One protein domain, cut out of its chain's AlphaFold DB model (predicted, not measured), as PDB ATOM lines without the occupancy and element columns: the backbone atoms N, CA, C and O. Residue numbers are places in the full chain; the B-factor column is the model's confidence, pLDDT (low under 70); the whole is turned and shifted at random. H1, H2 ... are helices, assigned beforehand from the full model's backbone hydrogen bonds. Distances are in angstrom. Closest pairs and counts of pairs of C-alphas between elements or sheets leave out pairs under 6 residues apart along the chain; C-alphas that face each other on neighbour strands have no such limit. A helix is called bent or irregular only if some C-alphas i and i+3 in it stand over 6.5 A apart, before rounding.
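This is residues 250 to 413 of the 413 residues of an uncharacterized protein of Paramuricea clavata (UniProt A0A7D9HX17). A loose, elongated set of crossed helices has H2, H3 and H4 clustered at one end, H5 in the middle and the long H7 running away toward the other end. H1 packs on H5 and H7, H6 is beside H5, and H8 touches no helix; residues 291 to 298, 387 to 393 and 395 to 400 stick out. The printed part has 164 residues with eight named helices, H1 to H8 in chain order, and no named strand: the class is all helix. The radius of gyration of the C-alphas is 19.3 A, and the spans are 55 by 36 by 34 A.

Find C-alpha 255 at (-33.697, -17.003, -32.502), where H1, residues 255 to 263, begins; it is irregular, with C-alphas 256 and 259 8.2 A apart. Next come H2, 267 to 277, H3, 279 to 289, H4, 300 to 314, 21.1 A long, H5, 320 to 331, and H6, 336 to 344. H7, 351 to 374, is 34.5 A long; H8, 388 to 395, ends at (-29.303, 10.984, -42.349).

Look at Gln 259 and Met 361, the closest C-alphas of H1 and H7, 6.4 A apart; H1 touches residues 357 to 361 alone, about perpendicular at 75 degrees. H2 touches H3 at Met 274 and Leu 282, closest C-alphas 6.0 A. H4 touches H5 at Gly 308 and Leu 321, 5.8 A. Every O i to N i+4 pair is within hydrogen-bond range in H2 to H6, against 3 of 5 in H1, 19 of 20 in H7 and 1 of 4 in H8, where 2 of 5 O i to N i+3 pairs are.

The C-alphas farthest apart, Thr 292 and Gly 376, are 60.9 A apart. The printed part has no cut; the link from H7 to H8 is long. Residues 378 to 413, among others, have pLDDT under 70.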
ATOM      1  N   VAL A 250     -43.126 -19.888 -21.836       94.12
ATOM      2  CA  VAL A 250     -43.519 -18.700 -22.618       94.12
ATOM      3  C   VAL A 250     -42.360 -17.706 -22.716       94.12
ATOM      4  O   VAL A 250     -42.208 -17.025 -23.724       94.12
ATOM      5  N   LEU A 251     -41.483 -17.655 -21.709       95.44
ATOM      6  CA  LEU A 251     -40.302 -16.792 -21.738       95.44
ATOM      7  C   LEU A 251     -39.215 -17.276 -22.709       95.44
ATOM      8  O   LEU A 251     -38.284 -16.518 -23.007       95.44
ATOM      9  N   LEU A 252     -39.281 -18.525 -23.180       93.94
ATOM     10  CA  LEU A 252     -38.302 -19.091 -24.100       93.94
ATOM     11  C   LEU A 252     -38.503 -18.514 -25.503       93.94
ATOM     12  O   LEU A 252     -39.494 -18.809 -26.161       93.94
ATOM     13  N   VAL A 253     -37.513 -17.771 -26.004       88.81
ATOM     14  CA  VAL A 253     -37.573 -17.199 -27.359       88.81
ATOM     15  C   VAL A 253     -36.435 -17.725 -28.228       88.81
ATOM     16  O   VAL A 253     -35.321 -17.183 -28.171       88.81
ATOM     17  N   PRO A 254     -36.688 -18.744 -29.070       83.94
ATOM     18  CA  PRO A 254     -35.741 -19.187 -30.086       83.94
ATOM     19  C   PRO A 254     -35.379 -18.052 -31.052       83.94
ATOM     20  O   PRO A 254     -36.221 -17.226 -31.408       83.94
ATOM     21  N   SER A 255     -34.133 -18.018 -31.530       76.56
ATOM     22  CA  SER A 255     -33.697 -17.003 -32.502       76.56
ATOM     23  C   SER A 255     -34.516 -17.050 -33.794       76.56
ATOM     24  O   SER A 255     -34.833 -16.005 -34.345       76.56
ATOM     25  N   SER A 256     -34.918 -18.247 -34.230       79.75
ATOM     26  CA  SER A 256     -35.744 -18.449 -35.423       79.75
ATOM     27  C   SER A 256     -37.179 -17.949 -35.277       79.75
ATOM     28  O   SER A 256     -37.823 -17.734 -36.294       79.75
ATOM     29  N   ASN A 257     -37.678 -17.777 -34.044       84.25
ATOM     30  CA  ASN A 257     -39.072 -17.414 -33.792       84.25
ATOM     31  C   ASN A 257     -39.248 -16.121 -32.991       84.25
ATOM     32  O   ASN A 257     -40.237 -15.921 -32.296       84.25
ATOM     33  N   THR A 258     -38.249 -15.238 -33.032       86.12
ATOM     34  CA  THR A 258     -38.278 -14.026 -32.208       86.12
ATOM     35  C   THR A 258     -39.414 -13.076 -32.605       86.12
ATOM     36  O   THR A 258     -39.998 -12.469 -31.716       86.12
ATOM     37  N   GLN A 259     -39.760 -12.977 -33.893       85.44
ATOM     38  CA  GLN A 259     -40.852 -12.117 -34.355       85.44
ATOM     39  C   GLN A 259     -42.218 -12.577 -33.826       85.44
ATOM     40  O   GLN A 259     -42.877 -11.807 -33.136       85.44
ATOM     41  N   GLU A 260     -42.595 -13.837 -34.059       87.94
ATOM     42  CA  GLU A 260     -43.883 -14.386 -33.609       87.94
ATOM     43  C   GLU A 260     -44.044 -14.276 -32.084       87.94
ATOM     44  O   GLU A 260     -45.099 -13.888 -31.588       87.94
ATOM     45  N   CYS A 261     -42.984 -14.562 -31.319       89.62
ATOM     46  CA  CYS A 261     -43.027 -14.437 -29.862       89.62
ATOM     47  C   CYS A 261     -43.250 -12.992 -29.387       89.62
ATOM     48  O   CYS A 261     -43.843 -12.794 -28.330       89.62
ATOM     49  N   LEU A 262     -42.742 -11.994 -30.120       89.94
ATOM     50  CA  LEU A 262     -42.929 -10.581 -29.785       89.94
ATOM     51  C   LEU A 262     -44.317 -10.076 -30.197       89.94
ATOM     52  O   LEU A 262     -44.900  -9.285 -29.464       89.94
ATOM     53  N   GLU A 263     -44.851 -10.546 -31.324       88.25
ATOM     54  CA  GLU A 263     -46.196 -10.198 -31.806       88.25
ATOM     55  C   GLU A 263     -47.300 -10.789 -30.917       88.25
ATOM     56  O   GLU A 263     -48.287 -10.121 -30.627       88.25
ATOM     57  N   ASN A 264     -47.100 -12.014 -30.419       89.75
ATOM     58  CA  ASN A 264     -48.055 -12.720 -29.558       89.75
ATOM     59  C   ASN A 264     -47.817 -12.489 -28.055       89.75
ATOM     60  O   ASN A 264     -48.342 -13.222 -27.209       89.75
ATOM     61  N   PHE A 265     -46.988 -11.508 -27.699       93.62
ATOM     62  CA  PHE A 265     -46.689 -11.200 -26.309       93.62
ATOM     63  C   PHE A 265     -47.927 -10.649 -25.585       93.62
ATOM     64  O   PHE A 265     -48.485  -9.625 -25.973       93.62
ATOM     65  N   THR A 266     -48.294 -11.281 -24.468       94.56
ATOM     66  CA  THR A 266     -49.269 -10.752 -23.507       94.56
ATOM     67  C   THR A 266     -48.792 -11.020 -22.082       94.56
ATOM     68  O   THR A 266     -48.099 -12.008 -21.813       94.56
ATOM     69  N   TRP A 267     -49.172 -10.145 -21.152       95.06
ATOM     70  CA  TRP A 267     -48.906 -10.358 -19.727       95.06
ATOM     71  C   TRP A 267     -49.651 -11.588 -19.198       95.06
ATOM     72  O   TRP A 267     -49.075 -12.373 -18.445       95.06
ATOM     73  N   ASP A 268     -50.878 -11.816 -19.674       94.69
ATOM     74  CA  ASP A 268     -51.721 -12.944 -19.271       94.69
ATOM     75  C   ASP A 268     -51.068 -14.297 -19.553       94.69
ATOM     76  O   ASP A 268     -51.106 -15.180 -18.700       94.69
ATOM     77  N   ASN A 269     -50.381 -14.450 -20.690       94.88
ATOM     78  CA  ASN A 269     -49.667 -15.689 -21.014       94.88
ATOM     79  C   ASN A 269     -48.569 -16.006 -19.985       94.88
ATOM     80  O   ASN A 269     -48.317 -17.169 -19.667       94.88
ATOM     81  N   ILE A 270     -47.918 -14.975 -19.442       96.38
ATOM     82  CA  ILE A 270     -46.870 -15.126 -18.427       96.38
ATOM     83  C   ILE A 270     -47.485 -15.430 -17.058       96.38
ATOM     84  O   ILE A 270     -46.985 -16.305 -16.349       96.38
ATOM     85  N   ILE A 271     -48.569 -14.744 -16.686       95.94
ATOM     86  CA  ILE A 271     -49.311 -15.032 -15.449       95.94
ATOM     87  C   ILE A 271     -49.848 -16.466 -15.468       95.94
ATOM     88  O   ILE A 271     -49.689 -17.191 -14.485       95.94
ATOM     89  N   GLN A 272     -50.427 -16.896 -16.589       95.06
ATOM     90  CA  GLN A 272     -50.959 -18.243 -16.758       95.06
ATOM     91  C   GLN A 272     -49.854 -19.298 -16.650       95.06
ATOM     92  O   GLN A 272     -50.025 -20.287 -15.941       95.06
ATOM     93  N   GLU A 273     -48.685 -19.060 -17.255       94.75
ATOM     94  CA  GLU A 273     -47.525 -19.932 -17.060       94.75
ATOM     95  C   GLU A 273     -47.135 -20.049 -15.581       94.75
ATOM     96  O   GLU A 273     -46.910 -21.161 -15.101       94.75
ATOM     97  N   MET A 274     -47.042 -18.932 -14.854       95.50
ATOM     98  CA  MET A 274     -46.698 -18.981 -13.432       95.50
ATOM     99  C   MET A 274     -47.750 -19.756 -12.639       95.50
ATOM    100  O   MET A 274     -47.388 -20.599 -11.828       95.50
ATOM    101  N   LYS A 275     -49.039 -19.541 -12.921       94.88
ATOM    102  CA  LYS A 275     -50.143 -20.258 -12.273       94.88
ATOM    103  C   LYS A 275     -50.076 -21.771 -12.502       94.88
ATOM    104  O   LYS A 275     -50.345 -22.534 -11.582       94.88
ATOM    105  N   GLU A 276     -49.728 -22.206 -13.710       93.12
ATOM    106  CA  GLU A 276     -49.682 -23.628 -14.066       93.12
ATOM    107  C   GLU A 276     -48.388 -24.322 -13.635       93.12
ATOM    108  O   GLU A 276     -48.415 -25.486 -13.240       93.12
ATOM    109  N   LYS A 277     -47.245 -23.637 -13.750       92.00
ATOM    110  CA  LYS A 277     -45.923 -24.273 -13.654       92.00
ATOM    111  C   LYS A 277     -45.159 -23.910 -12.383       92.00
ATOM    112  O   LYS A 277     -44.339 -24.715 -11.950       92.00
ATOM    113  N   ILE A 278     -45.386 -22.722 -11.807       93.75
ATOM    114  CA  ILE A 278     -44.722 -22.256 -10.574       93.75
ATOM    115  C   ILE A 278     -45.691 -21.456  -9.671       93.75
ATOM    116  O   ILE A 278     -45.433 -20.284  -9.361       93.75
ATOM    117  N   PRO A 279     -46.819 -22.053  -9.234       93.81
ATOM    118  CA  PRO A 279     -47.862 -21.331  -8.500       93.81
ATOM    119  C   PRO A 279     -47.344 -20.733  -7.188       93.81
ATOM    120  O   PRO A 279     -47.686 -19.609  -6.836       93.81
ATOM    121  N   PHE A 280     -46.425 -21.424  -6.511       92.19
ATOM    122  CA  PHE A 280     -45.870 -20.945  -5.247       92.19
ATOM    123  C   PHE A 280     -45.064 -19.642  -5.397       92.19
ATOM    124  O   PHE A 280     -45.116 -18.764  -4.536       92.19
ATOM    125  N   LEU A 281     -44.335 -19.473  -6.507       94.50
ATOM    126  CA  LEU A 281     -43.634 -18.215  -6.784       94.50
ATOM    127  C   LEU A 281     -44.619 -17.084  -7.076       94.50
ATOM    128  O   LEU A 281     -44.379 -15.947  -6.670       94.50
ATOM    129  N   LEU A 282     -45.719 -17.393  -7.766       95.12
ATOM    130  CA  LEU A 282     -46.779 -16.428  -8.025       95.12
ATOM    131  C   LEU A 282     -47.403 -15.937  -6.717       95.12
ATOM    132  O   LEU A 282     -47.542 -14.729  -6.536       95.12
ATOM    133  N   ASP A 283     -47.699 -16.838  -5.781       93.56
ATOM    134  CA  ASP A 283     -48.233 -16.488  -4.459       93.56
ATOM    135  C   ASP A 283     -47.268 -15.587  -3.677       93.56
ATOM    136  O   ASP A 283     -47.679 -14.591  -3.078       93.56
ATOM    137  N   ILE A 284     -45.960 -15.860  -3.735       93.56
ATOM    138  CA  ILE A 284     -44.943 -14.994  -3.118       93.56
ATOM    139  C   ILE A 284     -44.957 -13.599  -3.752       93.56
ATOM    140  O   ILE A 284     -45.019 -12.595  -3.040       93.56
ATOM    141  N   LEU A 285     -44.891 -13.511  -5.082       94.50
ATOM    142  CA  LEU A 285     -44.811 -12.228  -5.781       94.50
ATOM    143  C   LEU A 285     -46.094 -11.406  -5.623       94.50
ATOM    144  O   LEU A 285     -46.028 -10.193  -5.426       94.50
ATOM    145  N   THR A 286     -47.258 -12.049  -5.666       92.38
ATOM    146  CA  THR A 286     -48.550 -11.395  -5.417       92.38
ATOM    147  C   THR A 286     -48.654 -10.913  -3.975       92.38
ATOM    148  O   THR A 286     -49.049  -9.770  -3.751       92.38
ATOM    149  N   THR A 287     -48.206 -11.707  -2.998       92.00
ATOM    150  CA  THR A 287     -48.161 -11.294  -1.586       92.00
ATOM    151  C   THR A 287     -47.271 -10.064  -1.394       92.00
ATOM    152  O   THR A 287     -47.691  -9.101  -0.761       92.00
ATOM    153  N   ILE A 288     -46.071 -10.047  -1.992       90.69
ATOM    154  CA  ILE A 288     -45.137  -8.905  -1.915       90.69
ATOM    155  C   ILE A 288     -45.722  -7.651  -2.574       90.69
ATOM    156  O   ILE A 288     -45.519  -6.539  -2.093       90.69
ATOM    157  N   THR A 289     -46.422  -7.819  -3.695       87.56
ATOM    158  CA  THR A 289     -46.976  -6.703  -4.475       87.56
ATOM    159  C   THR A 289     -48.364  -6.271  -4.016       87.56
ATOM    160  O   THR A 289     -48.897  -5.314  -4.573       87.56
ATOM    161  N   THR A 290     -48.958  -6.929  -3.015       82.69
ATOM    162  CA  THR A 290     -50.248  -6.525  -2.447       82.69
ATOM    163  C   THR A 290     -50.052  -5.246  -1.623       82.69
ATOM    164  O   THR A 290     -49.408  -5.287  -0.576       82.69
ATOM    165  N   PRO A 291     -50.567  -4.090  -2.075       73.94
ATOM    166  CA  PRO A 291     -50.475  -2.849  -1.343       73.94
ATOM    167  C   PRO A 291     -51.375  -2.935  -0.120       73.94
ATOM    168  O   PRO A 291     -52.455  -3.525  -0.137       73.94
ATOM    169  N   THR A 292     -50.940  -2.269   0.936       71.25
ATOM    170  CA  THR A 292     -51.754  -2.026   2.126       71.25
ATOM    171  C   THR A 292     -52.952  -1.115   1.830       71.25
ATOM    172  O   THR A 292     -53.957  -1.181   2.533       71.25
ATOM    173  N   ASN A 293     -52.876  -0.314   0.761       67.56
ATOM    174  CA  ASN A 293     -53.926   0.602   0.316       67.56
ATOM    175  C   ASN A 293     -54.654   0.035  -0.914       67.56
ATOM    176  O   ASN A 293     -54.015  -0.485  -1.824       67.56
ATOM    177  N   LYS A 294     -55.989   0.143  -0.952       64.81
ATOM    178  CA  LYS A 294     -56.894  -0.484  -1.943       64.81
ATOM    179  C   LYS A 294     -56.828   0.107  -3.365       64.81
ATOM    180  O   LYS A 294     -57.844   0.147  -4.057       64.81
ATOM    181  N   ASP A 295     -55.669   0.559  -3.824       67.12
ATOM    182  CA  ASP A 295     -55.545   1.073  -5.184       67.12
ATOM    183  C   ASP A 295     -55.528  -0.091  -6.189       67.12
ATOM    184  O   ASP A 295     -54.647  -0.965  -6.181       67.12
ATOM    185  N   ASN A 296     -56.540  -0.085  -7.062       61.78
ATOM    186  CA  ASN A 296     -56.763  -1.025  -8.165       61.78
ATOM    187  C   ASN A 296     -55.799  -0.765  -9.338       61.78
ATOM    188  O   ASN A 296     -56.219  -0.592 -10.480       61.78
ATOM    189  N   CYS A 297     -54.497  -0.694  -9.068       68.19
ATOM    190  CA  CYS A 297     -53.496  -0.660 -10.129       68.19
ATOM    191  C   CYS A 297     -53.251  -2.086 -10.644       68.19
ATOM    192  O   CYS A 297     -53.047  -2.994  -9.833       68.19
ATOM    193  N   ASP A 298     -53.261  -2.280 -11.965       81.69
ATOM    194  CA  ASP A 298     -52.848  -3.540 -12.586       81.69
ATOM    195  C   ASP A 298     -51.376  -3.828 -12.246       81.69
ATOM    196  O   ASP A 298     -50.467  -3.067 -12.582       81.69
ATOM    197  N   ARG A 299     -51.144  -4.933 -11.530       84.62
ATOM    198  CA  ARG A 299     -49.814  -5.347 -11.049       84.62
ATOM    199  C   ARG A 299     -49.199  -6.442 -11.902       84.62
ATOM    200  O   ARG A 299     -48.043  -6.796 -11.657       84.62
ATOM    201  N   GLY A 300     -49.940  -6.956 -12.888       89.44
ATOM    202  CA  GLY A 300     -49.485  -8.002 -13.797       89.44
ATOM    203  C   GLY A 300     -48.102  -7.695 -14.373       89.44
ATOM    204  O   GLY A 300     -47.182  -8.488 -14.158       89.44
ATOM    205  N   PRO A 301     -47.882  -6.508 -14.972       92.38
ATOM    206  CA  PRO A 301     -46.586  -6.148 -15.540       92.38
ATOM    207  C   PRO A 301     -45.423  -6.202 -14.540       92.38
ATOM    208  O   PRO A 301     -44.348  -6.698 -14.875       92.38
ATOM    209  N   ASN A 302     -45.626  -5.754 -13.296       91.44
ATOM    210  CA  ASN A 302     -44.579  -5.737 -12.268       91.44
ATOM    211  C   ASN A 302     -44.191  -7.155 -11.834       91.44
ATOM    212  O   ASN A 302     -43.004  -7.478 -11.749       91.44
ATOM    213  N   ILE A 303     -45.195  -8.004 -11.592       94.56
ATOM    214  CA  ILE A 303     -45.001  -9.412 -11.223       94.56
ATOM    215  C   ILE A 303     -44.291 -10.147 -12.361       94.56
ATOM    216  O   ILE A 303     -43.266 -10.795 -12.139       94.56
ATOM    217  N   CYS A 304     -44.787  -9.995 -13.592       96.50
ATOM    218  CA  CYS A 304     -44.186 -10.593 -14.776       96.50
ATOM    219  C   CYS A 304     -42.746 -10.118 -14.985       96.50
ATOM    220  O   CYS A 304     -41.886 -10.939 -15.284       96.50
ATOM    221  N   MET A 305     -42.452  -8.827 -14.795       95.81
ATOM    222  CA  MET A 305     -41.096  -8.292 -14.941       95.81
ATOM    223  C   MET A 305     -40.133  -8.895 -13.917       95.81
ATOM    224  O   MET A 305     -39.058  -9.365 -14.292       95.81
ATOM    225  N   ALA A 306     -40.524  -8.945 -12.639       96.06
ATOM    226  CA  ALA A 306     -39.721  -9.576 -11.594       96.06
ATOM    227  C   ALA A 306     -39.441 -11.050 -11.925       96.06
ATOM    228  O   ALA A 306     -38.291 -11.495 -11.891       96.06
ATOM    229  N   TYR A 307     -40.482 -11.785 -12.324       96.88
ATOM    230  CA  TYR A 307     -40.373 -13.164 -12.788       96.88
ATOM    231  C   TYR A 307     -39.412 -13.303 -13.979       96.88
ATOM    232  O   TYR A 307     -38.489 -14.115 -13.934       96.88
ATOM    233  N   GLY A 308     -39.555 -12.467 -15.009       96.75
ATOM    234  CA  GLY A 308     -38.707 -12.479 -16.200       96.75
ATOM    235  C   GLY A 308     -37.234 -12.216 -15.913       96.75
ATOM    236  O   GLY A 308     -36.372 -12.888 -16.474       96.75
ATOM    237  N   ILE A 309     -36.924 -11.265 -15.031       96.31
ATOM    238  CA  ILE A 309     -35.544 -10.971 -14.618       96.31
ATOM    239  C   ILE A 309     -34.951 -12.170 -13.872       96.31
ATOM    240  O   ILE A 309     -33.858 -12.631 -14.210       96.31
ATOM    241  N   MET A 310     -35.683 -12.712 -12.893       95.31
ATOM    242  CA  MET A 310     -35.223 -13.860 -12.109       95.31
ATOM    243  C   MET A 310     -34.998 -15.090 -12.994       95.31
ATOM    244  O   MET A 310     -33.943 -15.723 -12.915       95.31
ATOM    245  N   MET A 311     -35.943 -15.407 -13.881       95.75
ATOM    246  CA  MET A 311     -35.838 -16.558 -14.779       95.75
ATOM    247  C   MET A 311     -34.737 -16.393 -15.824       95.75
ATOM    248  O   MET A 311     -34.016 -17.356 -16.087       95.75
ATOM    249  N   ASN A 312     -34.534 -15.188 -16.361       94.94
ATOM    250  CA  ASN A 312     -33.414 -14.914 -17.258       94.94
ATOM    251  C   ASN A 312     -32.062 -15.116 -16.557       94.94
ATOM    252  O   ASN A 312     -31.153 -15.732 -17.120       94.94
ATOM    253  N   GLY A 313     -31.948 -14.669 -15.302       92.19
ATOM    254  CA  GLY A 313     -30.769 -14.902 -14.466       92.19
ATOM    255  C   GLY A 313     -30.461 -16.389 -14.269       92.19
ATOM    256  O   GLY A 313     -29.293 -16.777 -14.264       92.19
ATOM    257  N   ARG A 314     -31.492 -17.241 -14.173       91.38
ATOM    258  CA  ARG A 314     -31.332 -18.704 -14.098       91.38
ATOM    259  C   ARG A 314     -30.959 -19.316 -15.445       91.38
ATOM    260  O   ARG A 314     -30.094 -20.188 -15.499       91.38
ATOM    261  N   TRP A 315     -31.605 -18.881 -16.527       93.62
ATOM    262  CA  TRP A 315     -31.319 -19.359 -17.874       93.62
ATOM    263  C   TRP A 315     -31.552 -18.279 -18.926       93.62
ATOM    264  O   TRP A 315     -32.681 -17.923 -19.254       93.62
ATOM    265  N   GLN A 316     -30.461 -17.836 -19.548       90.38
ATOM    266  CA  GLN A 316     -30.442 -16.700 -20.476       90.38
ATOM    267  C   GLN A 316     -31.333 -16.860 -21.721       90.38
ATOM    268  O   GLN A 316     -31.637 -15.872 -22.384       90.38
ATOM    269  N   LYS A 317     -31.774 -18.084 -22.051       91.25
ATOM    270  CA  LYS A 317     -32.722 -18.315 -23.155       91.25
ATOM    271  C   LYS A 317     -34.157 -17.901 -22.807       91.25
ATOM    272  O   LYS A 317     -34.911 -17.569 -23.725       91.25
ATOM    273  N   LEU A 318     -34.512 -17.866 -21.520       94.38
ATOM    274  CA  LEU A 318     -35.765 -17.298 -21.019       94.38
ATOM    275  C   LEU A 318     -35.624 -15.778 -21.040       94.38
ATOM    276  O   LEU A 318     -35.139 -15.174 -20.092       94.38
ATOM    277  N   SER A 319     -35.904 -15.180 -22.191       95.50
ATOM    278  CA  SER A 319     -35.504 -13.806 -22.507       95.50
ATOM    279  C   SER A 319     -36.608 -12.974 -23.144       95.50
ATOM    280  O   SER A 319     -36.330 -11.855 -23.571       95.50
ATOM    281  N   LEU A 320     -37.842 -13.491 -23.225       96.38
ATOM    282  CA  LEU A 320     -38.955 -12.789 -23.868       96.38
ATOM    283  C   LEU A 320     -39.114 -11.369 -23.331       96.38
ATOM    284  O   LEU A 320     -39.074 -10.421 -24.106       96.38
ATOM    285  N   LEU A 321     -39.197 -11.212 -22.009       96.75
ATOM    286  CA  LEU A 321     -39.380  -9.898 -21.399       96.75
ATOM    287  C   LEU A 321     -38.191  -8.972 -21.639       96.75
ATOM    288  O   LEU A 321     -38.388  -7.819 -22.013       96.75
ATOM    289  N   GLN A 322     -36.959  -9.479 -21.544       96.81
ATOM    290  CA  GLN A 322     -35.786  -8.685 -21.898       96.81
ATOM    291  C   GLN A 322     -35.840  -8.241 -23.360       96.81
ATOM    292  O   GLN A 322     -35.477  -7.106 -23.648       96.81
ATOM    293  N   LYS A 323     -36.295  -9.091 -24.290       95.69
ATOM    294  CA  LYS A 323     -36.453  -8.738 -25.710       95.69
ATOM    295  C   LYS A 323     -37.570  -7.708 -25.924       95.69
ATOM    296  O   LYS A 323     -37.339  -6.752 -26.656       95.69
ATOM    297  N   VAL A 324     -38.709  -7.830 -25.241       95.38
ATOM    298  CA  VAL A 324     -39.795  -6.830 -25.274       95.38
ATOM    299  C   VAL A 324     -39.280  -5.467 -24.804       95.38
ATOM    300  O   VAL A 324     -39.366  -4.488 -25.541       95.38
ATOM    301  N   VAL A 325     -38.638  -5.409 -23.633       95.94
ATOM    302  CA  VAL A 325     -38.049  -4.165 -23.103       95.94
ATOM    303  C   VAL A 325     -36.997  -3.605 -24.059       95.94
ATOM    304  O   VAL A 325     -36.954  -2.400 -24.284       95.94
ATOM    305  N   THR A 326     -36.181  -4.469 -24.669       95.56
ATOM    306  CA  THR A 326     -35.170  -4.087 -25.674       95.56
ATOM    307  C   THR A 326     -35.786  -3.369 -26.868       95.56
ATOM    308  O   THR A 326     -35.229  -2.369 -27.315       95.56
ATOM    309  N   MET A 327     -36.916  -3.868 -27.377       92.94
ATOM    310  CA  MET A 327     -37.635  -3.224 -28.473       92.94
ATOM    311  C   MET A 327     -38.174  -1.862 -28.033       92.94
ATOM    312  O   MET A 327     -37.905  -0.872 -28.702       92.94
ATOM    313  N   ILE A 328     -38.825  -1.782 -26.867       91.94
ATOM    314  CA  ILE A 328     -39.392  -0.531 -26.332       91.94
ATOM    315  C   ILE A 328     -38.316   0.558 -26.196       91.94
ATOM    316  O   ILE A 328     -38.460   1.654 -26.737       91.94
ATOM    317  N   ILE A 329     -37.199   0.263 -25.523       91.75
ATOM    318  CA  ILE A 329     -36.121   1.253 -25.343       91.75
ATOM    319  C   ILE A 329     -35.394   1.563 -26.658       91.75
ATOM    320  O   ILE A 329     -34.839   2.654 -26.823       91.75
ATOM    321  N   GLY A 330     -35.373   0.598 -27.582       88.75
ATOM    322  CA  GLY A 330     -34.793   0.730 -28.911       88.75
ATOM    323  C   GLY A 330     -35.575   1.686 -29.803       88.75
ATOM    324  O   GLY A 330     -34.943   2.515 -30.461       88.75
ATOM    325  N   PHE A 331     -36.907   1.609 -29.767       84.00
ATOM    326  CA  PHE A 331     -37.814   2.570 -30.401       84.00
ATOM    327  C   PHE A 331     -37.726   3.948 -29.746       84.00
ATOM    328  O   PHE A 331     -37.737   4.959 -30.432       84.00
ATOM    329  N   GLY A 332     -37.497   4.014 -28.430       81.62
ATOM    330  CA  GLY A 332     -37.184   5.271 -27.738       81.62
ATOM    331  C   GLY A 332     -35.808   5.873 -28.076       81.62
ATOM    332  O   GLY A 332     -35.347   6.761 -27.363       81.62
ATOM    333  N   HIS A 333     -35.108   5.360 -29.095       82.75
ATOM    334  CA  HIS A 333     -33.765   5.777 -29.521       82.75
ATOM    335  C   HIS A 333     -32.733   5.854 -28.390       82.75
ATOM    336  O   HIS A 333     -31.821   6.688 -28.398       82.75
ATOM    337  N   SER A 334     -32.837   4.946 -27.420       88.81
ATOM    338  CA  SER A 334     -31.934   4.936 -26.275       88.81
ATOM    339  C   SER A 334     -30.474   4.753 -26.705       88.81
ATOM    340  O   SER A 334     -30.138   3.979 -27.610       88.81
ATOM    341  N   SER A 335     -29.573   5.460 -26.022       89.06
ATOM    342  CA  SER A 335     -28.133   5.397 -26.296       89.06
ATOM    343  C   SER A 335     -27.540   4.026 -25.952       89.06
ATOM    344  O   SER A 335     -28.033   3.332 -25.063       89.06
ATOM    345  N   SER A 336     -26.415   3.650 -26.574       91.31
ATOM    346  CA  SER A 336     -25.720   2.385 -26.264       91.31
ATOM    347  C   SER A 336     -25.375   2.235 -24.776       91.31
ATOM    348  O   SER A 336     -25.471   1.135 -24.243       91.31
ATOM    349  N   LYS A 337     -25.051   3.342 -24.090       94.44
ATOM    350  CA  LYS A 337     -24.788   3.351 -22.639       94.44
ATOM    351  C   LYS A 337     -26.024   2.969 -21.819       94.44
ATOM    352  O   LYS A 337     -25.899   2.344 -20.773       94.44
ATOM    353  N   THR A 338     -27.215   3.340 -22.288       93.81
ATOM    354  CA  THR A 338     -28.484   2.969 -21.642       93.81
ATOM    355  C   THR A 338     -28.716   1.466 -21.761       93.81
ATOM    356  O   THR A 338     -28.984   0.813 -20.757       93.81
ATOM    357  N   PHE A 339     -28.504   0.902 -22.957       95.31
ATOM    358  CA  PHE A 339     -28.561  -0.546 -23.174       95.31
ATOM    359  C   PHE A 339     -27.576  -1.300 -22.279       95.31
ATOM    360  O   PHE A 339     -27.956  -2.283 -21.663       95.31
ATOM    361  N   GLU A 340     -26.328  -0.845 -22.174       95.06
ATOM    362  CA  GLU A 340     -25.303  -1.499 -21.349       95.06
ATOM    363  C   GLU A 340     -25.686  -1.528 -19.860       95.06
ATOM    364  O   GLU A 340     -25.615  -2.574 -19.210       95.06
ATOM    365  N   ARG A 341     -26.178  -0.399 -19.332       96.50
ATOM    366  CA  ARG A 341     -26.623  -0.291 -17.935       96.50
ATOM    367  C   ARG A 341     -27.823  -1.190 -17.648       96.50
ATOM    368  O   ARG A 341     -27.805  -1.936 -16.677       96.50
ATOM    369  N   LEU A 342     -28.845  -1.147 -18.501       95.56
ATOM    370  CA  LEU A 342     -30.060  -1.946 -18.325       95.56
ATOM    371  C   LEU A 342     -29.814  -3.441 -18.566       95.56
ATOM    372  O   LEU A 342     -30.388  -4.278 -17.872       95.56
ATOM    373  N   ASN A 343     -28.921  -3.794 -19.494       94.88
ATOM    374  CA  ASN A 343     -28.519  -5.177 -19.729       94.88
ATOM    375  C   ASN A 343     -27.772  -5.761 -18.527       94.88
ATOM    376  O   ASN A 343     -28.056  -6.888 -18.135       94.88
ATOM    377  N   THR A 344     -26.902  -4.975 -17.884       92.62
ATOM    378  CA  THR A 344     -26.222  -5.381 -16.639       92.62
ATOM    379  C   THR A 344     -27.213  -5.712 -15.518       92.62
ATOM    380  O   THR A 344     -26.967  -6.611 -14.720       92.62
ATOM    381  N   LEU A 345     -28.356  -5.022 -15.479       93.06
ATOM    382  CA  LEU A 345     -29.436  -5.274 -14.519       93.06
ATOM    383  C   LEU A 345     -30.357  -6.441 -14.920       93.06
ATOM    384  O   LEU A 345     -31.282  -6.766 -14.181       93.06
ATOM    385  N   GLY A 346     -30.150  -7.055 -16.089       93.12
ATOM    386  CA  GLY A 346     -31.026  -8.100 -16.622       93.12
ATOM    387  C   GLY A 346     -32.383  -7.587 -17.122       93.12
ATOM    388  O   GLY A 346     -33.303  -8.384 -17.300       93.12
ATOM    389  N   LEU A 347     -32.523  -6.274 -17.352       95.25
ATOM    390  CA  LEU A 347     -33.773  -5.647 -17.803       95.25
ATOM    391  C   LEU A 347     -33.962  -5.731 -19.318       95.25
ATOM    392  O   LEU A 347     -35.084  -5.848 -19.798       95.25
ATOM    393  N   CYS A 348     -32.874  -5.674 -20.082       95.94
ATOM    394  CA  CYS A 348     -32.919  -5.737 -21.538       95.94
ATOM    395  C   CYS A 348     -31.759  -6.562 -22.106       95.94
ATOM    396  O   CYS A 348     -30.843  -6.976 -21.399       95.94
ATOM    397  N   GLN A 349     -31.795  -6.792 -23.411       95.19
ATOM    398  CA  GLN A 349     -30.723  -7.375 -24.204       95.19
ATOM    399  C   GLN A 349     -29.720  -6.299 -24.635       95.19
ATOM    400  O   GLN A 349     -29.947  -5.097 -24.484       95.19
ATOM    401  N   SER A 350     -28.597  -6.732 -25.203       94.81
ATOM    402  CA  SER A 350     -27.577  -5.820 -25.721       94.81
ATOM    403  C   SER A 350     -28.075  -4.987 -26.915       94.81
ATOM    404  O   SER A 350     -28.973  -5.391 -27.662       94.81
ATOM    405  N   ARG A 351     -27.413  -3.850 -27.177       92.62
ATOM    406  CA  ARG A 351     -27.683  -3.027 -28.371       92.62
ATOM    407  C   ARG A 351     -27.442  -3.788 -29.679       92.62
ATOM    408  O   ARG A 351     -28.100  -3.484 -30.674       92.62
ATOM    409  N   ALA A 352     -26.505  -4.737 -29.685       91.56
ATOM    410  CA  ALA A 352     -26.236  -5.601 -30.831       91.56
ATOM    411  C   ALA A 352     -27.398  -6.577 -31.063       91.56
ATOM    412  O   ALA A 352     -27.882  -6.687 -32.183       91.56
ATOM    413  N   THR A 353     -27.917  -7.188 -29.994       91.12
ATOM    414  CA  THR A 353     -29.104  -8.050 -30.059       91.12
ATOM    415  C   THR A 353     -30.304  -7.292 -30.616       91.12
ATOM    416  O   THR A 353     -30.989  -7.819 -31.482       91.12
ATOM    417  N   TYR A 354     -30.528  -6.045 -30.184       92.94
ATOM    418  CA  TYR A 354     -31.574  -5.192 -30.756       92.94
ATOM    419  C   TYR A 354     -31.438  -5.049 -32.280       92.94
ATOM    420  O   TYR A 354     -32.409  -5.276 -32.991       92.94
ATOM    421  N   ARG A 355     -30.235  -4.747 -32.794       88.50
ATOM    422  CA  ARG A 355     -30.003  -4.646 -34.251       88.50
ATOM    423  C   ARG A 355     -30.296  -5.960 -34.962       88.50
ATOM    424  O   ARG A 355     -31.036  -5.955 -35.929       88.50
ATOM    425  N   ASN A 356     -29.803  -7.074 -34.431       88.44
ATOM    426  CA  ASN A 356     -30.025  -8.385 -35.037       88.44
ATOM    427  C   ASN A 356     -31.516  -8.764 -35.073       88.44
ATOM    428  O   ASN A 356     -31.970  -9.392 -36.027       88.44
ATOM    429  N   MET A 357     -32.283  -8.398 -34.037       87.81
ATOM    430  CA  MET A 357     -33.736  -8.599 -34.026       87.81
ATOM    431  C   MET A 357     -34.414  -7.757 -35.109       87.81
ATOM    432  O   MET A 357     -35.228  -8.300 -35.850       87.81
ATOM    433  N   LEU A 358     -34.022  -6.486 -35.260       85.00
ATOM    434  CA  LEU A 358     -34.513  -5.637 -36.347       85.00
ATOM    435  C   LEU A 358     -34.163  -6.200 -37.723       85.00
ATOM    436  O   LEU A 358     -35.044  -6.283 -38.566       85.00
ATOM    437  N   ASP A 359     -32.924  -6.645 -37.938       82.12
ATOM    438  CA  ASP A 359     -32.488  -7.230 -39.213       82.12
ATOM    439  C   ASP A 359     -33.305  -8.484 -39.568       82.12
ATOM    440  O   ASP A 359     -33.612  -8.736 -40.732       82.12
ATOM    441  N   THR A 360     -33.670  -9.281 -38.559       78.75
ATOM    442  CA  THR A 360     -34.485 -10.491 -38.744       78.75
ATOM    443  C   THR A 360     -35.934 -10.136 -39.093       78.75
ATOM    444  O   THR A 360     -36.515 -10.754 -39.982       78.75
ATOM    445  N   MET A 361     -36.504  -9.128 -38.426       77.56
ATOM    446  CA  MET A 361     -37.845  -8.606 -38.725       77.56
ATOM    447  C   MET A 361     -37.902  -7.893 -40.086       77.56
ATOM    448  O   MET A 361     -38.899  -7.977 -40.794       77.56
ATOM    449  N   ASP A 362     -36.823  -7.226 -40.493       69.94
ATOM    450  CA  ASP A 362     -36.725  -6.549 -41.788       69.94
ATOM    451  C   ASP A 362     -36.765  -7.555 -42.952       69.94
ATOM    452  O   ASP A 362     -37.487  -7.381 -43.934       69.94
ATOM    453  N   GLN A 363     -36.070  -8.690 -42.821       71.56
ATOM    454  CA  GLN A 363     -36.078  -9.733 -43.852       71.56
ATOM    455  C   GLN A 363     -37.485 -10.276 -44.154       71.56
ATOM    456  O   GLN A 363     -37.793 -10.546 -45.320       71.56
ATOM    457  N   SER A 364     -38.349 -10.410 -43.142       69.06
ATOM    458  CA  SER A 364     -39.739 -10.840 -43.343       69.06
ATOM    459  C   SER A 364     -40.589  -9.728 -43.972       69.06
ATOM    460  O   SER A 364     -41.364  -9.994 -44.899       69.06
ATOM    461  N   ALA A 365     -40.379  -8.470 -43.565       68.00
ATOM    462  CA  ALA A 365     -41.048  -7.306 -44.145       68.00
ATOM    463  C   ALA A 365     -40.719  -7.128 -45.637       68.00
ATOM    464  O   ALA A 365     -41.630  -6.941 -46.446       68.00
ATOM    465  N   ILE A 366     -39.448  -7.272 -46.036       69.12
ATOM    466  CA  ILE A 366     -39.015  -7.207 -47.443       69.12
ATOM    467  C   ILE A 366     -39.763  -8.236 -48.294       69.12
ATOM    468  O   ILE A 366     -40.193  -7.925 -49.407       69.12
ATOM    469  N   HIS A 367     -39.925  -9.465 -47.798       70.44
ATOM    470  CA  HIS A 367     -40.651 -10.504 -48.526       70.44
ATOM    471  C   HIS A 367     -42.121 -10.117 -48.733       70.44
ATOM    472  O   HIS A 367     -42.656 -10.268 -49.833       70.44
ATOM    473  N   HIS A 368     -42.770  -9.585 -47.696       70.00
ATOM    474  CA  HIS A 368     -44.160  -9.152 -47.786       70.00
ATOM    475  C   HIS A 368     -44.330  -7.962 -48.741       70.00
ATOM    476  O   HIS A 368     -45.206  -7.986 -49.602       70.00
ATOM    477  N   ILE A 369     -43.440  -6.969 -48.666       67.25
ATOM    478  CA  ILE A 369     -43.435  -5.821 -49.578       67.25
ATOM    479  C   ILE A 369     -43.223  -6.268 -51.024       67.25
ATOM    480  O   ILE A 369     -43.952  -5.824 -51.905       67.25
ATOM    481  N   ARG A 370     -42.268  -7.171 -51.292       73.81
ATOM    482  CA  ARG A 370     -42.055  -7.717 -52.642       73.81
ATOM    483  C   ARG A 370     -43.311  -8.378 -53.187       73.81
ATOM    484  O   ARG A 370     -43.652  -8.136 -54.337       73.81
ATOM    485  N   LYS A 371     -44.000  -9.177 -52.367       77.75
ATOM    486  CA  LYS A 371     -45.272  -9.794 -52.751       77.75
ATOM    487  C   LYS A 371     -46.286  -8.724 -53.165       77.75
ATOM    488  O   LYS A 371     -46.799  -8.780 -54.270       77.75
ATOM    489  N   LEU A 372     -46.479  -7.703 -52.336       72.62
ATOM    490  CA  LEU A 372     -47.431  -6.623 -52.602       72.62
ATOM    491  C   LEU A 372     -47.082  -5.799 -53.851       72.62
ATOM    492  O   LEU A 372     -47.973  -5.450 -54.619       72.62
ATOM    493  N   VAL A 373     -45.798  -5.509 -54.077       74.06
ATOM    494  CA  VAL A 373     -45.325  -4.812 -55.285       74.06
ATOM    495  C   VAL A 373     -45.539  -5.667 -56.533       74.06
ATOM    496  O   VAL A 373     -45.983  -5.153 -57.555       74.06
ATOM    497  N   ASN A 374     -45.250  -6.969 -56.453       77.31
ATOM    498  CA  ASN A 374     -45.492  -7.907 -57.550       77.31
ATOM    499  C   ASN A 374     -46.990  -8.064 -57.849       77.31
ATOM    500  O   ASN A 374     -47.357  -8.228 -59.008       77.31
ATOM    501  N   ASP A 375     -47.843  -7.927 -56.833       79.94
ATOM    502  CA  ASP A 375     -49.303  -7.883 -56.967       79.94
ATOM    503  C   ASP A 375     -49.805  -6.545 -57.566       79.94
ATOM    504  O   ASP A 375     -51.008  -6.292 -57.620       79.94
ATOM    505  N   GLY A 376     -48.899  -5.666 -58.014       74.12
ATOM    506  CA  GLY A 376     -49.217  -4.404 -58.684       74.12
ATOM    507  C   GLY A 376     -49.601  -3.260 -57.743       74.12
ATOM    508  O   GLY A 376     -50.049  -2.217 -58.216       74.12
ATOM    509  N   ARG A 377     -49.433  -3.420 -56.422       70.88
ATOM    510  CA  ARG A 377     -49.721  -2.352 -55.453       70.88
ATOM    511  C   ARG A 377     -48.654  -1.265 -55.528       70.88
ATOM    512  O   ARG A 377     -47.453  -1.548 -55.547       70.88
ATOM    513  N   GLU A 378     -49.079  -0.007 -55.480       59.47
ATOM    514  CA  GLU A 378     -48.148   1.117 -55.409       59.47
ATOM    515  C   GLU A 378     -47.590   1.304 -53.992       59.47
ATOM    516  O   GLU A 378     -48.316   1.339 -52.996       59.47
ATOM    517  N   LEU A 379     -46.271   1.485 -53.903       57.47
ATOM    518  CA  LEU A 379     -45.609   1.870 -52.660       57.47
ATOM    519  C   LEU A 379     -45.860   3.346 -52.372       57.47
ATOM    520  O   LEU A 379     -45.308   4.220 -53.046       57.47
ATOM    521  N   ARG A 380     -46.628   3.621 -51.318       52.59
ATOM    522  CA  ARG A 380     -46.794   4.967 -50.772       52.59
ATOM    523  C   ARG A 380     -46.067   5.083 -49.438       52.59
ATOM    524  O   ARG A 380     -46.349   4.344 -48.501       52.59
ATOM    525  N   ILE A 381     -45.144   6.036 -49.355       55.53
ATOM    526  CA  ILE A 381     -44.474   6.405 -48.105       55.53
ATOM    527  C   ILE A 381     -45.290   7.536 -47.477       55.53
ATOM    528  O   ILE A 381     -45.465   8.580 -48.106       55.53
ATOM    529  N   ILE A 382     -45.815   7.322 -46.270       45.34
ATOM    530  CA  ILE A 382     -46.559   8.340 -45.520       45.34
ATOM    531  C   ILE A 382     -45.630   8.933 -44.461       45.34
ATOM    532  O   ILE A 382     -45.159   8.246 -43.559       45.34
ATOM    533  N   PHE A 383     -45.354  10.228 -44.602       49.47
ATOM    534  CA  PHE A 383     -44.407  10.986 -43.785       49.47
ATOM    535  C   PHE A 383     -45.075  11.595 -42.538       49.47
ATOM    536  O   PHE A 383     -44.998  12.804 -42.343       49.47
ATOM    537  N   ASP A 384     -45.742  10.796 -41.702       39.44
ATOM    538  CA  ASP A 384     -46.532  11.351 -40.581       39.44
ATOM    539  C   ASP A 384     -45.704  11.686 -39.319       39.44
ATOM    540  O   ASP A 384     -46.164  12.428 -38.463       39.44
ATOM    541  N   ASN A 385     -44.451  11.213 -39.209       40.16
ATOM    542  CA  ASN A 385     -43.599  11.387 -38.012       40.16
ATOM    543  C   ASN A 385     -42.165  11.874 -38.312       40.16
ATOM    544  O   ASN A 385     -41.200  11.479 -37.659       40.16
ATOM    545  N   PHE A 386     -41.987  12.744 -39.308       47.28
ATOM    546  CA  PHE A 386     -40.683  13.372 -39.559       47.28
ATOM    547  C   PHE A 386     -40.529  14.658 -38.737       47.28
ATOM    548  O   PHE A 386     -40.850  15.746 -39.212       47.28
ATOM    549  N   ASP A 387     -39.968  14.571 -37.527       39.34
ATOM    550  CA  ASP A 387     -39.366  15.760 -36.915       39.34
ATOM    551  C   ASP A 387     -38.041  16.066 -37.635       39.34
ATOM    552  O   ASP A 387     -37.000  15.425 -37.439       39.34
ATOM    553  N   PHE A 388     -38.089  17.059 -38.521       41.81
ATOM    554  CA  PHE A 388     -36.977  17.456 -39.382       41.81
ATOM    555  C   PHE A 388     -35.730  17.925 -38.611       41.81
ATOM    556  O   PHE A 388     -34.638  17.914 -39.181       41.81
ATOM    557  N   LYS A 389     -35.840  18.287 -37.322       41.38
ATOM    558  CA  LYS A 389     -34.668  18.599 -36.480       41.38
ATOM    559  C   LYS A 389     -33.884  17.351 -36.065       41.38
ATOM    560  O   LYS A 389     -32.667  17.427 -35.903       41.38
ATOM    561  N   ILE A 390     -34.552  16.207 -35.929       43.91
ATOM    562  CA  ILE A 390     -33.939  14.932 -35.526       43.91
ATOM    563  C   ILE A 390     -33.202  14.296 -36.719       43.91
ATOM    564  O   ILE A 390     -32.119  13.722 -36.572       43.91
ATOM    565  N   LEU A 391     -33.732  14.491 -37.929       44.41
ATOM    566  CA  LEU A 391     -33.244  13.882 -39.167       44.41
ATOM    567  C   LEU A 391     -31.815  14.276 -39.567       44.41
ATOM    568  O   LEU A 391     -31.081  13.447 -40.107       44.41
ATOM    569  N   THR A 392     -31.391  15.514 -39.307       39.38
ATOM    570  CA  THR A 392     -30.081  16.019 -39.759       39.38
ATOM    571  C   THR A 392     -28.917  15.236 -39.139       39.38
ATOM    572  O   THR A 392     -27.911  14.994 -39.801       39.38
ATOM    573  N   ASN A 393     -29.075  14.741 -37.907       36.69
ATOM    574  CA  ASN A 393     -28.074  13.892 -37.245       36.69
ATOM    575  C   ASN A 393     -28.136  12.415 -37.669       36.69
ATOM    576  O   ASN A 393     -27.160  11.680 -37.514       36.69
ATOM    577  N   VAL A 394     -29.277  11.987 -38.203       42.16
ATOM    578  CA  VAL A 394     -29.616  10.592 -38.502       42.16
ATOM    579  C   VAL A 394     -29.273  10.262 -39.963       42.16
ATOM    580  O   VAL A 394     -28.582   9.278 -40.224       42.16
ATOM    581  N   ILE A 395     -29.610  11.143 -40.914       39.84
ATOM    582  CA  ILE A 395     -29.303  10.984 -42.349       39.84
ATOM    583  C   ILE A 395     -27.802  11.062 -42.645       39.84
ATOM    584  O   ILE A 395     -27.326  10.343 -43.521       39.84
ATOM    585  N   LEU A 396     -27.051  11.894 -41.918       34.66
ATOM    586  CA  LEU A 396     -25.633  12.128 -42.209       34.66
ATOM    587  C   LEU A 396     -24.691  11.046 -41.672       34.66
ATOM    588  O   LEU A 396     -23.517  11.064 -42.036       34.66
ATOM    589  N   LYS A 397     -25.150  10.114 -40.820       34.38
ATOM    590  CA  LYS A 397     -24.232   9.165 -40.167       34.38
ATOM    591  C   LYS A 397     -24.382   7.696 -40.549       34.38
ATOM    592  O   LYS A 397     -23.342   7.080 -40.733       34.38
ATOM    593  N   VAL A 398     -25.568   7.095 -40.699       36.72
ATOM    594  CA  VAL A 398     -25.650   5.638 -40.996       36.72
ATOM    595  C   VAL A 398     -27.024   5.227 -41.548       36.72
ATOM    596  O   VAL A 398     -27.886   4.903 -40.742       36.72
ATOM    597  N   PHE A 399     -27.273   5.157 -42.867       37.75
ATOM    598  CA  PHE A 399     -28.570   4.642 -43.364       37.75
ATOM    599  C   PHE A 399     -28.495   3.759 -44.608       37.75
ATOM    600  O   PHE A 399     -28.664   4.221 -45.736       37.75
ATOM    601  N   THR A 400     -28.406   2.456 -44.349       34.16
ATOM    602  CA  THR A 400     -29.061   1.428 -45.177       34.16
ATOM    603  C   THR A 400     -30.275   0.826 -44.447       34.16
ATOM    604  O   THR A 400     -31.082   0.164 -45.081       34.16
ATOM    605  N   LEU A 401     -30.458   1.090 -43.140       34.41
ATOM    606  CA  LEU A 401     -31.257   0.207 -42.281       34.41
ATOM    607  C   LEU A 401     -32.489   0.808 -41.589       34.41
ATOM    608  O   LEU A 401     -33.257   0.040 -41.030       34.41
ATOM    609  N   TYR A 402     -32.733   2.129 -41.606       33.88
ATOM    610  CA  TYR A 402     -34.004   2.643 -41.058       33.88
ATOM    611  C   TYR A 402     -34.950   3.433 -41.946       33.88
ATOM    612  O   TYR A 402     -35.706   4.277 -41.486       33.88
ATOM    613  N   ILE A 403     -35.027   3.021 -43.209       36.62
ATOM    614  CA  ILE A 403     -36.292   3.174 -43.944       36.62
ATOM    615  C   ILE A 403     -37.375   2.232 -43.370       36.62
ATOM    616  O   ILE A 403     -38.558   2.504 -43.535       36.62
ATOM    617  N   TYR A 404     -37.003   1.175 -42.637       36.62
ATOM    618  CA  TYR A 404     -37.951   0.125 -42.258       36.62
ATOM    619  C   TYR A 404     -38.691   0.302 -40.928       36.62
ATOM    620  O   TYR A 404     -39.769  -0.267 -40.799       36.62
ATOM    621  N   MET A 405     -38.172   1.063 -39.955       33.78
ATOM    622  CA  MET A 405     -38.664   0.942 -38.567       33.78
ATOM    623  C   MET A 405     -39.315   2.184 -37.943       33.78
ATOM    624  O   MET A 405     -40.042   2.011 -36.976       33.78
ATOM    625  N   ASP A 406     -39.179   3.386 -38.518       31.92
ATOM    626  CA  ASP A 406     -39.872   4.584 -37.991       31.92
ATOM    627  C   ASP A 406     -40.903   5.195 -38.958       31.92
ATOM    628  O   ASP A 406     -41.549   6.187 -38.627       31.92
ATOM    629  N   CYS A 407     -41.071   4.661 -40.177       34.31
ATOM    630  CA  CYS A 407     -41.771   5.401 -41.246       34.31
ATOM    631  C   CYS A 407     -42.702   4.591 -42.159       34.31
ATOM    632  O   CYS A 407     -43.123   5.106 -43.194       34.31
ATOM    633  N   CYS A 408     -43.073   3.363 -41.810       33.16
ATOM    634  CA  CYS A 408     -43.948   2.562 -42.666       33.16
ATOM    635  C   CYS A 408     -45.332   2.359 -42.049       33.16
ATOM    636  O   CYS A 408     -45.732   1.235 -41.768       33.16
ATOM    637  N   VAL A 409     -46.126   3.431 -41.966       32.88
ATOM    638  CA  VAL A 409     -47.549   3.266 -42.290       32.88
ATOM    639  C   VAL A 409     -47.633   3.242 -43.818       32.88
ATOM    640  O   VAL A 409     -47.880   4.248 -44.480       32.88
ATOM    641  N   LEU A 410     -47.328   2.080 -44.394       33.25
ATOM    642  CA  LEU A 410     -47.613   1.782 -45.793       33.25
ATOM    643  C   LEU A 410     -49.123   1.548 -45.894       33.25
ATOM    644  O   LEU A 410     -49.599   0.430 -45.714       33.25
ATOM    645  N   PHE A 411     -49.896   2.603 -46.157       31.19
ATOM    646  CA  PHE A 411     -51.257   2.396 -46.647       31.19
ATOM    647  C   PHE A 411     -51.180   1.949 -48.103       31.19
ATOM    648  O   PHE A 411     -50.806   2.717 -48.992       31.19
ATOM    649  N   LEU A 412     -51.545   0.690 -48.313       28.52
ATOM    650  CA  LEU A 412     -51.796   0.089 -49.615       28.52
ATOM    651  C   LEU A 412     -53.234   0.446 -50.013       28.52
ATOM    652  O   LEU A 412     -54.164   0.151 -49.259       28.52
ATOM    653  N   LYS A 413     -53.424   1.078 -51.173       28.22
ATOM    654  CA  LYS A 413     -54.694   0.984 -51.904       28.22
ATOM    655  C   LYS A 413     -54.533  -0.108 -52.948       28.22
ATOM    656  O   LYS A 413     -53.499  -0.082 -53.646       28.22
TER     657      LYS A 413